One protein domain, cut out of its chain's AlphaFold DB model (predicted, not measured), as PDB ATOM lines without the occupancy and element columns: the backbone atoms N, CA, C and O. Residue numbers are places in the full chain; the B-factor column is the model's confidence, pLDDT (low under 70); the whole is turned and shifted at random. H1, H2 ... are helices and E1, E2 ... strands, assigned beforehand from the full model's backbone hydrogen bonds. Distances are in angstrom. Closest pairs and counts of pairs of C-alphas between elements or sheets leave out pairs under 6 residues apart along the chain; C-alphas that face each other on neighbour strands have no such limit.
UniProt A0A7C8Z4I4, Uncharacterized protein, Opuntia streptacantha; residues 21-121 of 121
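What this domain is: This is residues 21 to 121 of the 121 residues of an uncharacterized protein of Opuntia streptacantha (UniProt A0A7C8Z4I4). A twisted sheet of four strands is drawn out at both ends: at one end the long hairpin E1 and E2 runs on past the short strands E6 and E5 to its loop at residues 33 to 41, and at the other, beyond the end of E2, the small hairpin E3 and E4 makes an arm. The one short helix, H1, lies off the sheet between E5 and E6 in the chain, and a long stretch without a named element, residues 71 to 84, leads from the arm back to E5. The printed part has 101 residues with six named strands and one named helix, in the order E1 E2 E3 E4 E5 H1 E6; the large sheet runs E2 E1 E6 E5, antiparallel, and the class is mostly strand. The whole is only just loose, close to extended, with a radius of gyration of the C-alphas of 19.1 A and spans of 57 by 40 by 25 A.

How they stand to each other: The large sheet has edge strands E2, residues 42 to 54, and E5, residues 85 to 89, and inner strands E1, residues 21 to 32, and E6, residues 116 to 120. E1 and E2 form a hairpin, antiparallel at 165 degrees, with N 23 and O 51 at 2.9 A and N 46 and O 27 at 2.8 A, within hydrogen-bond range. E1 bends by 50 degrees at residue 29, and E2 bends by 55 degrees at residue 48. E1 and E6 are antiparallel at 154 degrees, with N 24 and O 119 at 2.8 A. E6 and E5 are antiparallel at 159 degrees, with N 85 and O 120 at 2.8 A. E2 runs on into E3, residues 57 to 60, across a break of 2 residues, at 82 degrees. E3 and E4, residues 67 to 70, form a hairpin, antiparallel at 148 degrees, with N 70 and O 57 at 2.8 A. H1, residues 98 to 105, is only just not on the large sheet, with 4 pairs of C-alphas within 10 A; every O i to N i+4 pair in it is within hydrogen-bond range. H1 is apart from E1 and E2.

Where its parts are: E1 begins at C-alpha 21, (-38.333, 56.933, 20.564), and is 32.3 A long. E2, the longest strand by residues, is 34.4 A long. E6 is 13.3 A long and ends at C-alpha 120, (-38.874, 50.588, 24.415). E5 is 11.1 A long, H1 10.5 A, E3 9.9 A and E4 9.6 A.

The domain as a whole: The C-alphas farthest apart, those of Ala 35 and Ser 64, are 58.7 A apart. The printed part has no cut, and the link E4 to E5, 14 residues, is long. The mean pLDDT of the printed part is 81.6; residues 31 to 42, 73 to 75, 77 to 78, 92 to 94 and 113 are under 70.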
ATOM      1  N   THR A  21     -37.649  57.790  19.596       89.31
ATOM      2  CA  THR A  21     -38.333  56.933  20.564       89.31
ATOM      3  C   THR A  21     -39.102  55.842  19.839       89.31
ATOM      4  O   THR A  21     -39.627  56.037  18.737       89.31
ATOM      5  N   SER A  22     -39.176  54.680  20.464       91.12
ATOM      6  CA  SER A  22     -39.915  53.527  19.988       91.12
ATOM      7  C   SER A  22     -40.574  52.808  21.139       91.12
ATOM      8  O   SER A  22     -39.977  52.641  22.196       91.12
ATOM      9  N   THR A  23     -41.798  52.348  20.921       93.56
ATOM     10  CA  THR A  23     -42.499  51.531  21.902       93.56
ATOM     11  C   THR A  23     -43.261  50.432  21.187       93.56
ATOM     12  O   THR A  23     -44.048  50.681  20.269       93.56
ATOM     13  N   LEU A  24     -42.993  49.199  21.598       93.94
ATOM     14  CA  LEU A  24     -43.542  47.982  21.024       93.94
ATOM     15  C   LEU A  24     -44.236  47.198  22.128       93.94
ATOM     16  O   LEU A  24     -43.614  46.816  23.119       93.94
ATOM     17  N   LEU A  25     -45.529  46.938  21.947       93.88
ATOM     18  CA  LEU A  25     -46.283  46.057  22.827       93.88
ATOM     19  C   LEU A  25     -46.529  44.739  22.113       93.88
ATOM     20  O   LEU A  25     -47.124  44.704  21.030       93.88
ATOM     21  N   TYR A  26     -46.137  43.657  22.768       91.88
ATOM     22  CA  TYR A  26     -46.392  42.311  22.299       91.88
ATOM     23  C   TYR A  26     -47.377  41.612  23.216       91.88
ATOM     24  O   TYR A  26     -47.273  41.679  24.440       91.88
ATOM     25  N   GLU A  27     -48.310  40.908  22.597       90.25
ATOM     26  CA  GLU A  27     -49.285  40.062  23.262       90.25
ATOM     27  C   GLU A  27     -48.936  38.605  23.033       90.25
ATOM     28  O   GLU A  27     -48.570  38.194  21.930       90.25
ATOM     29  N   TYR A  28     -49.069  37.813  24.085       87.69
ATOM     30  CA  TYR A  28     -48.893  36.382  23.979       87.69
ATOM     31  C   TYR A  28     -50.064  35.756  23.217       87.69
ATOM     32  O   TYR A  28     -51.220  35.896  23.618       87.69
ATOM     33  N   GLU A  29     -49.767  35.027  22.145       84.62
ATOM     34  CA  GLU A  29     -50.777  34.337  21.330       84.62
ATOM     35  C   GLU A  29     -51.080  32.915  21.810       84.62
ATOM     36  O   GLU A  29     -51.986  32.266  21.290       84.62
ATOM     37  N   GLY A  30     -50.348  32.417  22.805       75.31
ATOM     38  CA  GLY A  30     -50.517  31.057  23.291       75.31
ATOM     39  C   GLY A  30     -49.363  30.132  22.929       75.31
ATOM     40  O   GLY A  30     -48.295  30.528  22.462       75.31
ATOM     41  N   PHE A  31     -49.598  28.864  23.236       69.31
ATOM     42  CA  PHE A  31     -48.635  27.781  23.124       69.31
ATOM     43  C   PHE A  31     -48.950  26.953  21.878       69.31
ATOM     44  O   PHE A  31     -50.036  26.376  21.782       69.31
ATOM     45  N   GLY A  32     -48.020  26.907  20.924       65.00
ATOM     46  CA  GLY A  32     -48.196  26.212  19.650       65.00
ATOM     47  C   GLY A  32     -47.312  24.973  19.508       65.00
ATOM     48  O   GLY A  32     -46.238  24.876  20.102       65.00
ATOM     49  N   TRP A  33     -47.750  24.041  18.657       56.69
ATOM     50  CA  TRP A  33     -46.969  22.883  18.211       56.69
ATOM     51  C   TRP A  33     -46.790  23.003  16.697       56.69
ATOM     52  O   TRP A  33     -47.773  23.028  15.956       56.69
ATOM     53  N   LYS A  34     -45.551  23.119  16.206       54.62
ATOM     54  CA  LYS A  34     -45.295  23.243  14.764       54.62
ATOM     55  C   LYS A  34     -45.147  21.843  14.166       54.62
ATOM     56  O   LYS A  34     -44.156  21.168  14.404       54.62
ATOM     57  N   ALA A  35     -46.130  21.410  13.376       56.12
ATOM     58  CA  ALA A  35     -46.271  20.019  12.928       56.12
ATOM     59  C   ALA A  35     -45.218  19.510  11.917       56.12
ATOM     60  O   ALA A  35     -45.306  18.360  11.502       56.12
ATOM     61  N   LEU A  36     -44.249  20.326  11.483       57.19
ATOM     62  CA  LEU A  36     -43.399  19.969  10.336       57.19
ATOM     63  C   LEU A  36     -41.915  19.762  10.647       57.19
ATOM     64  O   LEU A  36     -41.273  19.024   9.912       57.19
ATOM     65  N   THR A  37     -41.377  20.300  11.743       55.16
ATOM     66  CA  THR A  37     -40.008  19.995  12.192       55.16
ATOM     67  C   THR A  37     -39.849  20.388  13.664       55.16
ATOM     68  O   THR A  37     -39.960  21.570  13.981       55.16
ATOM     69  N   ALA A  38     -39.510  19.413  14.512       53.03
ATOM     70  CA  ALA A  38     -39.164  19.513  15.938       53.03
ATOM     71  C   ALA A  38     -40.322  19.495  16.964       53.03
ATOM     72  O   ALA A  38     -41.184  20.367  17.007       53.03
ATOM     73  N   ASN A  39     -40.241  18.513  17.872       55.12
ATOM     74  CA  ASN A  39     -41.070  18.300  19.068       55.12
ATOM     75  C   ASN A  39     -40.806  19.335  20.186       55.12
ATOM     76  O   ASN A  39     -40.760  18.975  21.361       55.12
ATOM     77  N   ALA A  40     -40.575  20.602  19.845       59.59
ATOM     78  CA  ALA A  40     -40.364  21.648  20.836       59.59
ATOM     79  C   ALA A  40     -41.604  22.545  20.911       59.59
ATOM     80  O   ALA A  40     -42.040  23.072  19.881       59.59
ATOM     81  N   PRO A  41     -42.176  22.744  22.106       60.19
ATOM     82  CA  PRO A  41     -43.188  23.764  22.272       60.19
ATOM     83  C   PRO A  41     -42.607  25.153  22.014       60.19
ATOM     84  O   PRO A  41     -41.508  25.455  22.481       60.19
ATOM     85  N   TYR A  42     -43.346  26.008  21.305       69.31
ATOM     86  CA  TYR A  42     -42.958  27.406  21.133       69.31
ATOM     87  C   TYR A  42     -44.008  28.348  21.719       69.31
ATOM     88  O   TYR A  42     -45.218  28.126  21.624       69.31
ATOM     89  N   PHE A  43     -43.505  29.412  22.333       74.38
ATOM     90  CA  PHE A  43     -44.281  30.545  22.812       74.38
ATOM     91  C   PHE A  43     -44.372  31.554  21.664       74.38
ATOM     92  O   PHE A  43     -43.330  32.033  21.208       74.38
ATOM     93  N   SER A  44     -45.574  31.860  21.164       83.75
ATOM     94  CA  SER A  44     -45.753  32.917  20.158       83.75
ATOM     95  C   SER A  44     -46.140  34.244  20.791       83.75
ATOM     96  O   SER A  44     -46.982  34.322  21.685       83.75
ATOM     97  N   TRP A  45     -45.523  35.300  20.272       87.50
ATOM     98  CA  TRP A  45     -45.810  36.685  20.608       87.50
ATOM     99  C   TRP A  45     -46.215  37.419  19.336       87.50
ATOM    100  O   TRP A  45     -45.540  37.305  18.310       87.50
ATOM    101  N   ARG A  46     -47.298  38.188  19.410       90.00
ATOM    102  CA  ARG A  46     -47.787  39.039  18.326       90.00
ATOM    103  C   ARG A  46     -47.598  40.494  18.687       90.00
ATOM    104  O   ARG A  46     -47.979  40.917  19.774       90.00
ATOM    105  N   LEU A  47     -47.078  41.269  17.743       91.81
ATOM    106  CA  LEU A  47     -47.036  42.720  17.858       91.81
ATOM    107  C   LEU A  47     -48.468  43.275  17.844       91.81
ATOM    108  O   LEU A  47     -49.159  43.185  16.830       91.81
ATOM    109  N   ALA A  48     -48.906  43.828  18.972       91.38
ATOM    110  CA  ALA A  48     -50.245  44.381  19.149       91.38
ATOM    111  C   ALA A  48     -50.275  45.903  18.966       91.38
ATOM    112  O   ALA A  48     -51.269  46.451  18.495       91.38
ATOM    113  N   TYR A  49     -49.178  46.580  19.307       92.56
ATOM    114  CA  TYR A  49     -49.037  48.025  19.163       92.56
ATOM    115  C   TYR A  49     -47.592  48.400  18.833       92.56
ATOM    116  O   TYR A  49     -46.653  47.787  19.341       92.56
ATOM    117  N   SER A  50     -47.421  49.415  17.986       91.56
ATOM    118  CA  SER A  50     -46.120  49.980  17.643       91.56
ATOM    119  C   SER A  50     -46.241  51.481  17.416       91.56
ATOM    120  O   SER A  50     -47.037  51.927  16.592       91.56
ATOM    121  N   GLU A  51     -45.406  52.241  18.112       89.75
ATOM    122  CA  GLU A  51     -45.197  53.666  17.878       89.75
ATOM    123  C   GLU A  51     -43.702  53.945  17.736       89.75
ATOM    124  O   GLU A  51     -42.882  53.361  18.445       89.75
ATOM    125  N   ARG A  52     -43.337  54.794  16.772       88.19
ATOM    126  CA  ARG A  52     -41.953  55.211  16.525       88.19
ATOM    127  C   ARG A  52     -41.941  56.672  16.106       88.19
ATOM    128  O   ARG A  52     -42.613  57.036  15.138       88.19
ATOM    129  N   PHE A  53     -41.163  57.486  16.804       85.38
ATOM    130  CA  PHE A  53     -41.043  58.917  16.558       85.38
ATOM    131  C   PHE A  53     -39.575  59.313  16.428       85.38
ATOM    132  O   PHE A  53     -38.688  58.708  17.021       85.38
ATOM    133  N   SER A  54     -39.316  60.352  15.641       83.25
ATOM    134  CA  SER A  54     -38.006  60.993  15.560       83.25
ATOM    135  C   SER A  54     -38.207  62.498  15.482       83.25
ATOM    136  O   SER A  54     -39.131  62.962  14.810       83.25
ATOM    137  N   THR A  55     -37.371  63.248  16.194       83.06
ATOM    138  CA  THR A  55     -37.299  64.706  16.060       83.06
ATOM    139  C   THR A  55     -36.191  65.095  15.084       83.06
ATOM    140  O   THR A  55     -35.348  64.274  14.722       83.06
ATOM    141  N   ASP A  56     -36.197  66.346  14.639       84.00
ATOM    142  CA  ASP A  56     -35.132  66.899  13.807       84.00
ATOM    143  C   ASP A  56     -33.805  66.881  14.601       84.00
ATOM    144  O   ASP A  56     -33.742  67.350  15.738       84.00
ATOM    145  N   PHE A  57     -32.719  66.375  14.007       81.25
ATOM    146  CA  PHE A  57     -31.400  66.318  14.655       81.25
ATOM    147  C   PHE A  57     -30.273  66.715  13.709       81.25
ATOM    148  O   PHE A  57     -30.416  66.692  12.489       81.25
ATOM    149  N   TYR A  58     -29.121  67.084  14.265       84.19
ATOM    150  CA  TYR A  58     -27.935  67.404  13.478       84.19
ATOM    151  C   TYR A  58     -26.983  66.216  13.409       84.19
ATOM    152  O   TYR A  58     -26.685  65.595  14.426       84.19
ATOM    153  N   ILE A  59     -26.421  65.974  12.228       86.19
ATOM    154  CA  ILE A  59     -25.211  65.165  12.078       86.19
ATOM    155  C   ILE A  59     -24.043  66.128  11.880       86.19
ATOM    156  O   ILE A  59     -24.111  67.040  11.052       86.19
ATOM    157  N   CYS A  60     -22.984  65.940  12.662       87.88
ATOM    158  CA  CYS A  60     -21.759  66.722  12.563       87.88
ATOM    159  C   CYS A  60     -20.622  65.826  12.082       87.88
ATOM    160  O   CYS A  60     -20.346  64.796  12.699       87.88
ATOM    161  N   ASP A  61     -19.924  66.240  11.028       91.75
ATOM    162  CA  ASP A  61     -18.636  65.635  10.709       91.75
ATOM    163  C   ASP A  61     -17.581  66.159  11.688       91.75
ATOM    164  O   ASP A  61     -17.343  67.364  11.791       91.75
ATOM    165  N   ARG A  62     -16.937  65.243  12.417       90.31
ATOM    166  CA  ARG A  62     -15.937  65.585  13.435       90.31
ATOM    167  C   ARG A  62     -14.674  66.200  12.827       90.31
ATOM    168  O   ARG A  62     -14.006  66.963  13.517       90.31
ATOM    169  N   LYS A  63     -14.323  65.863  11.579       93.56
ATOM    170  CA  LYS A  63     -13.091  66.353  10.938       93.56
ATOM    171  C   LYS A  63     -13.260  67.747  10.337       93.56
ATOM    172  O   LYS A  63     -12.417  68.603  10.579       93.56
ATOM    173  N   SER A  64     -14.322  67.976   9.566       92.69
ATOM    174  CA  SER A  64     -14.576  69.270   8.911       92.69
ATOM    175  C   SER A  64     -15.366  70.261   9.768       92.69
ATOM    176  O   SER A  64     -15.364  71.452   9.471       92.69
ATOM    177  N   GLY A  65     -16.070  69.796  10.807       90.69
ATOM    178  CA  GLY A  65     -16.967  70.626  11.617       90.69
ATOM    179  C   GLY A  65     -18.290  70.979  10.926       90.69
ATOM    180  O   GLY A  65     -19.100  71.710  11.500       90.69
ATOM    181  N   ILE A  66     -18.535  70.466   9.715       91.75
ATOM    182  CA  ILE A  66     -19.778  70.697   8.974       91.75
ATOM    183  C   ILE A  66     -20.941  70.036   9.714       91.75
ATOM    184  O   ILE A  66     -20.875  68.864  10.093       91.75
ATOM    185  N   ARG A  67     -22.031  70.791   9.884       90.75
ATOM    186  CA  ARG A  67     -23.283  70.324  10.487       90.75
ATOM    187  C   ARG A  67     -24.389  70.313   9.445       90.75
ATOM    188  O   ARG A  67     -24.608  71.318   8.774       90.75
ATOM    189  N   SER A  68     -25.107  69.200   9.360       88.81
ATOM    190  CA  SER A  68     -26.275  69.044   8.492       88.81
ATOM    191  C   SER A  68     -27.499  68.696   9.326       88.81
ATOM    192  O   SER A  68     -27.430  67.815  10.182       88.81
ATOM    193  N   LEU A  69     -28.606  69.402   9.092       86.62
ATOM    194  CA  LEU A  69     -29.893  69.106   9.717       86.62
ATOM    195  C   LEU A  69     -30.540  67.916   9.008       86.62
ATOM    196  O   LEU A  69     -30.714  67.939   7.790       86.62
ATOM    197  N   VAL A  70     -30.931  66.909   9.776       83.69
ATOM    198  CA  VAL A  70     -31.684  65.753   9.305       83.69
ATOM    199  C   VAL A  70     -33.148  65.970   9.648       83.69
ATOM    200  O   VAL A  70     -33.500  66.148  10.812       83.69
ATOM    201  N   LYS A  71     -33.990  65.947   8.614       83.38
ATOM    202  CA  LYS A  71     -35.447  65.951   8.732       83.38
ATOM    203  C   LYS A  71     -35.993  64.675   8.125       83.38
ATOM    204  O   LYS A  71     -35.664  64.352   6.981       83.38
ATOM    205  N   VAL A  72     -36.845  63.966   8.854       72.62
ATOM    206  CA  VAL A  72     -37.504  62.774   8.319       72.62
ATOM    207  C   VAL A  72     -38.806  63.191   7.641       72.62
ATOM    208  O   VAL A  72     -39.736  63.674   8.280       72.62
ATOM    209  N   GLY A  73     -38.870  63.021   6.321       65.31
ATOM    210  CA  GLY A  73     -40.071  63.307   5.538       65.31
ATOM    211  C   GLY A  73     -41.231  62.360   5.862       65.31
ATOM    212  O   GLY A  73     -41.039  61.181   6.165       65.31
ATOM    213  N   ARG A  74     -42.464  62.868   5.750       54.06
ATOM    214  CA  ARG A  74     -43.685  62.067   5.905       54.06
ATOM    215  C   ARG A  74     -43.697  60.933   4.869       54.06
ATOM    216  O   ARG A  74     -43.641  61.200   3.675       54.06
ATOM    217  N   GLY A  75     -43.791  59.683   5.328       61.53
ATOM    218  CA  GLY A  75     -43.806  58.488   4.470       61.53
ATOM    219  C   GLY A  75     -42.432  57.870   4.182       61.53
ATOM    220  O   GLY A  75     -42.365  56.836   3.520       61.53
ATOM    221  N   CYS A  76     -41.339  58.447   4.691       72.50
ATOM    222  CA  CYS A  76     -40.019  57.826   4.593       72.50
ATOM    223  C   CYS A  76     -39.929  56.571   5.474       72.50
ATOM    224  O   CYS A  76     -40.343  56.575   6.634       72.50
ATOM    225  N   LYS A  77     -39.339  55.498   4.935       63.97
ATOM    226  CA  LYS A  77     -39.060  54.273   5.690       63.97
ATOM    227  C   LYS A  77     -37.825  54.491   6.565       63.97
ATOM    228  O   LYS A  77     -36.718  54.607   6.046       63.97
ATOM    229  N   LEU A  78     -38.019  54.537   7.879       69.12
ATOM    230  CA  LEU A  78     -36.931  54.535   8.854       69.12
ATOM    231  C   LEU A  78     -36.581  53.099   9.243       69.12
ATOM    232  O   LEU A  78     -37.470  52.280   9.478       69.12
ATOM    233  N   ILE A  79     -35.284  52.810   9.323       74.06
ATOM    234  CA  ILE A  79     -34.772  51.596   9.956       74.06
ATOM    235  C   ILE A  79     -34.085  52.054  11.242       74.06
ATOM    236  O   ILE A  79     -33.041  52.704  11.155       74.06
ATOM    237  N   PRO A  80     -34.672  51.795  12.419       71.81
ATOM    238  CA  PRO A  80     -34.000  52.102  13.666       71.81
ATOM    239  C   PRO A  80     -32.789  51.186  13.846       71.81
ATOM    240  O   PRO A  80     -32.854  49.990  13.574       71.81
ATOM    241  N   PHE A  81     -31.683  51.771  14.300       73.25
ATOM    242  CA  PHE A  81     -30.485  51.036  14.722       73.25
ATOM    243  C   PHE A  81     -30.394  50.890  16.244       73.25
ATOM    244  O   PHE A  81     -29.462  50.270  16.750       73.25
ATOM    245  N   ILE A  82     -31.345  51.479  16.971       72.88
ATOM    246  CA  ILE A  82     -31.468  51.314  18.412       72.88
ATOM    247  C   ILE A  82     -32.223  50.010  18.639       72.88
ATOM    248  O   ILE A  82     -33.308  49.823  18.094       72.88
ATOM    249  N   ILE A  83     -31.606  49.106  19.392       80.06
ATOM    250  CA  ILE A  83     -32.239  47.864  19.825       80.06
ATOM    251  C   ILE A  83     -33.162  48.226  20.985       80.06
ATOM    252  O   ILE A  83     -32.690  48.745  21.999       80.06
ATOM    253  N   GLU A  84     -34.456  47.960  20.834       87.88
ATOM    254  CA  GLU A  84     -35.428  48.194  21.893       87.88
ATOM    255  C   GLU A  84     -35.122  47.301  23.112       87.88
ATOM    256  O   GLU A  84     -34.862  46.099  23.002       87.88
ATOM    257  N   SER A  85     -35.130  47.901  24.301       87.94
ATOM    258  CA  SER A  85     -34.927  47.206  25.568       87.94
ATOM    259  C   SER A  85     -36.254  46.684  26.100       87.94
ATOM    260  O   SER A  85     -37.259  47.392  26.120       87.94
ATOM    261  N   ARG A  86     -36.274  45.437  26.580       89.62
ATOM    262  CA  ARG A  86     -37.466  44.882  27.226       89.62
ATOM    263  C   ARG A  86     -37.629  45.461  28.625       89.62
ATOM    264  O   ARG A  86     -36.880  45.105  29.530       89.62
ATOM    265  N   LEU A  87     -38.651  46.289  28.794       89.56
ATOM    266  CA  LEU A  87     -38.949  46.967  30.053       89.56
ATOM    267  C   LEU A  87     -39.922  46.189  30.928       89.56
ATOM    268  O   LEU A  87     -39.758  46.084  32.141       89.56
ATOM    269  N   VAL A  88     -40.965  45.643  30.306       89.19
ATOM    270  CA  VAL A  88     -42.026  44.917  31.003       89.19
ATOM    271  C   VAL A  88     -42.092  43.517  30.440       89.19
ATOM    272  O   VAL A  88     -42.088  43.341  29.227       89.19
ATOM    273  N   ASN A  89     -42.203  42.523  31.316       88.69
ATOM    274  CA  ASN A  89     -42.535  41.159  30.939       88.69
ATOM    275  C   ASN A  89     -43.412  40.532  32.024       88.69
ATOM    276  O   ASN A  89     -42.958  40.304  33.149       88.69
ATOM    277  N   THR A  90     -44.673  40.263  31.705       85.06
ATOM    278  CA  THR A  90     -45.573  39.580  32.633       85.06
ATOM    279  C   THR A  90     -45.323  38.074  32.546       85.06
ATOM    280  O   THR A  90     -45.781  37.408  31.618       85.06
ATOM    281  N   ASN A  91     -44.597  37.510  33.510       72.06
ATOM    282  CA  ASN A  91     -44.333  36.071  33.562       72.06
ATOM    283  C   ASN A  91     -45.468  35.345  34.291       72.06
ATOM    284  O   ASN A  91     -45.460  35.275  35.518       72.06
ATOM    285  N   GLY A  92     -46.458  34.822  33.561       63.34
ATOM    286  CA  GLY A  92     -47.525  33.961  34.103       63.34
ATOM    287  C   GLY A  92     -48.515  34.636  35.065       63.34
ATOM    288  O   GLY A  92     -49.602  34.104  35.285       63.34
ATOM    289  N   ASN A  93     -48.177  35.810  35.606       61.62
ATOM    290  CA  ASN A  93     -49.039  36.593  36.470       61.62
ATOM    291  C   ASN A  93     -49.911  37.531  35.636       61.62
ATOM    292  O   ASN A  93     -49.444  38.257  34.761       61.62
ATOM    293  N   ARG A  94     -51.201  37.476  35.925       67.50
ATOM    294  CA  ARG A  94     -52.279  38.046  35.119       67.50
ATOM    295  C   ARG A  94     -52.631  39.485  35.523       67.50
ATOM    296  O   ARG A  94     -53.473  40.119  34.888       67.50
ATOM    297  N   PHE A  95     -51.998  39.983  36.581       75.12
ATOM    298  CA  PHE A  95     -52.215  41.313  37.134       75.12
ATOM    299  C   PHE A  95     -51.168  42.289  36.599       75.12
ATOM    300  O   PHE A  95     -49.968  42.097  36.793       75.12
ATOM    301  N   LEU A  96     -51.639  43.338  35.926       85.62
ATOM    302  CA  LEU A  96     -50.809  44.424  35.416       85.62
ATOM    303  C   LEU A  96     -50.595  45.483  36.504       85.62
ATOM    304  O   LEU A  96     -51.458  45.689  37.359       85.62
ATOM    305  N   SER A  97     -49.455  46.178  36.471       87.69
ATOM    306  CA  SER A  97     -49.232  47.310  37.374       87.69
ATOM    307  C   SER A  97     -50.206  48.456  37.048       87.69
ATOM    308  O   SER A  97     -50.555  48.643  35.879       87.69
ATOM    309  N   PRO A  98     -50.626  49.278  38.031       90.62
ATOM    310  CA  PRO A  98     -51.511  50.419  37.776       90.62
ATOM    311  C   PRO A  98     -50.975  51.390  36.713       90.62
ATOM    312  O   PRO A  98     -51.740  51.898  35.897       90.62
ATOM    313  N   ASN A  99     -49.654  51.601  36.677       91.12
ATOM    314  CA  ASN A  99     -49.000  52.452  35.679       91.12
ATOM    315  C   ASN A  99     -49.149  51.884  34.263       91.12
ATOM    316  O   ASN A  99     -49.458  52.624  33.334       91.12
ATOM    317  N   LEU A 100     -48.985  50.569  34.108       90.31
ATOM    318  CA  LEU A 100     -49.153  49.892  32.827       90.31
ATOM    319  C   LEU A 100     -50.616  49.879  32.377       90.31
ATOM    320  O   LEU A 100     -50.889  50.131  31.210       90.31
ATOM    321  N   ILE A 101     -51.562  49.669  33.299       91.81
ATOM    322  CA  ILE A 101     -53.003  49.768  33.015       91.81
ATOM    323  C   ILE A 101     -53.349  51.164  32.493       91.81
ATOM    324  O   ILE A 101     -54.018  51.289  31.466       91.81
ATOM    325  N   LYS A 102     -52.864  52.213  33.168       93.00
ATOM    326  CA  LYS A 102     -53.064  53.598  32.735       93.00
ATOM    327  C   LYS A 102     -52.463  53.834  31.347       93.00
ATOM    328  O   LYS A 102     -53.165  54.310  30.465       93.00
ATOM    329  N   TRP A 103     -51.210  53.426  31.134       93.94
ATOM    330  CA  TRP A 103     -50.512  53.594  29.856       93.94
ATOM    331  C   TRP A 103     -51.235  52.915  28.678       93.94
ATOM    332  O   TRP A 103     -51.320  53.504  27.598       93.94
ATOM    333  N   LEU A 104     -51.786  51.709  28.893       92.88
ATOM    334  CA  LEU A 104     -52.606  50.991  27.909       92.88
ATOM    335  C   LEU A 104     -53.920  51.733  27.630       92.88
ATOM    336  O   LEU A 104     -54.278  51.942  26.471       92.88
ATOM    337  N   THR A 105     -54.606  52.174  28.688       93.62
ATOM    338  CA  THR A 105     -55.897  52.874  28.591       93.62
ATOM    339  C   THR A 105     -55.762  54.191  27.828       93.62
ATOM    340  O   THR A 105     -56.557  54.456  26.930       93.62
ATOM    341  N   ASP A 106     -54.706  54.965  28.099       93.94
ATOM    342  CA  ASP A 106     -54.403  56.231  27.413       93.94
ATOM    343  C   ASP A 106     -54.194  56.046  25.890       93.94
ATOM    344  O   ASP A 106     -54.320  57.000  25.122       93.94
ATOM    345  N   ARG A 107     -53.897  54.817  25.440       92.38
ATOM    346  CA  ARG A 107     -53.693  54.433  24.030       92.38
ATOM    347  C   ARG A 107     -54.844  53.616  23.441       92.38
ATOM    348  O   ARG A 107     -54.710  53.088  22.339       92.38
ATOM    349  N   ASN A 108     -55.977  53.511  24.141       92.56
ATOM    350  CA  ASN A 108     -57.113  52.657  23.770       92.56
ATOM    351  C   ASN A 108     -56.733  51.174  23.575       92.56
ATOM    352  O   ASN A 108     -57.352  50.457  22.787       92.56
ATOM    353  N   LEU A 109     -55.710  50.703  24.291       90.75
ATOM    354  CA  LEU A 109     -55.309  49.300  24.328       90.75
ATOM    355  C   LEU A 109     -55.999  48.616  25.507       90.75
ATOM    356  O   LEU A 109     -56.173  49.207  26.574       90.75
ATOM    357  N   SER A 110     -56.406  47.359  25.333       86.75
ATOM    358  CA  SER A 110     -57.130  46.665  26.396       86.75
ATOM    359  C   SER A 110     -56.192  46.265  27.538       86.75
ATOM    360  O   SER A 110     -55.169  45.614  27.336       86.75
ATOM    361  N   ALA A 111     -56.578  46.655  28.753       82.94
ATOM    362  CA  ALA A 111     -55.880  46.346  29.999       82.94
ATOM    363  C   ALA A 111     -56.379  45.050  30.663       82.94
ATOM    364  O   ALA A 111     -56.047  44.770  31.815       82.94
ATOM    365  N   GLU A 112     -57.197  44.263  29.955       80.38
ATOM    366  CA  GLU A 112     -57.609  42.945  30.430       80.38
ATOM    367  C   GLU A 112     -56.403  42.055  30.714       80.38
ATOM    368  O   GLU A 112     -55.346  42.177  30.097       80.38
ATOM    369  N   SER A 113     -56.618  41.124  31.635       68.19
ATOM    370  CA  SER A 113     -55.632  40.192  32.146       68.19
ATOM    371  C   SER A 113     -55.007  39.319  31.046       68.19
ATOM    372  O   SER A 113     -55.516  38.252  30.699       68.19
ATOM    373  N   ARG A 114     -53.884  39.787  30.496       77.38
ATOM    374  CA  ARG A 114     -53.150  39.175  29.384       77.38
ATOM    375  C   ARG A 114     -51.665  39.086  29.704       77.38
ATOM    376  O   ARG A 114     -51.152  39.854  30.514       77.38
ATOM    377  N   LEU A 115     -50.983  38.156  29.043       87.44
ATOM    378  CA  LEU A 115     -49.528  38.140  29.053       87.44
ATOM    379  C   LEU A 115     -49.033  39.127  27.994       87.44
ATOM    380  O   LEU A 115     -49.335  38.967  26.811       87.44
ATOM    381  N   ILE A 116     -48.307  40.147  28.438       89.06
ATOM    382  CA  ILE A 116     -47.701  41.178  27.601       89.06
ATOM    383  C   ILE A 116     -46.229  41.363  27.946       89.06
ATOM    384  O   ILE A 116     -45.809  41.226  29.099       89.06
ATOM    385  N   HIS A 117     -45.455  41.748  26.941       89.94
ATOM    386  CA  HIS A 117     -44.180  42.403  27.171       89.94
ATOM    387  C   HIS A 117     -44.118  43.710  26.388       89.94
ATOM    388  O   HIS A 117     -44.636  43.817  25.275       89.94
ATOM    389  N   LEU A 118     -43.510  44.709  27.015       93.25
ATOM    390  CA  LEU A 118     -43.305  46.033  26.451       93.25
ATOM    391  C   LEU A 118     -41.811  46.210  26.211       93.25
ATOM    392  O   LEU A 118     -41.006  45.984  27.119       93.25
ATOM    393  N   GLU A 119     -41.464  46.606  24.997       94.12
ATOM    394  CA  GLU A 119     -40.106  46.963  24.606       94.12
ATOM    395  C   GLU A 119     -40.079  48.444  24.225       94.12
ATOM    396  O   GLU A 119     -41.009  48.942  23.587       94.12
ATOM    397  N   GLU A 120     -39.045  49.155  24.655       91.62
ATOM    398  CA  GLU A 120     -38.874  50.588  24.415       91.62
ATOM    399  C   GLU A 120     -37.400  50.917  24.158       91.62
ATOM    400  O   GLU A 120     -36.507  50.263  24.701       91.62
ATOM    401  N   GLY A 121     -37.145  51.908  23.306       86.62
ATOM    402  CA  GLY A 121     -35.800  52.358  22.935       86.62
ATOM    403  C   GLY A 121     -35.793  53.723  22.279       86.62
ATOM    404  O   GLY A 121     -36.876  54.152  21.816       86.62
TER     405      GLY A 121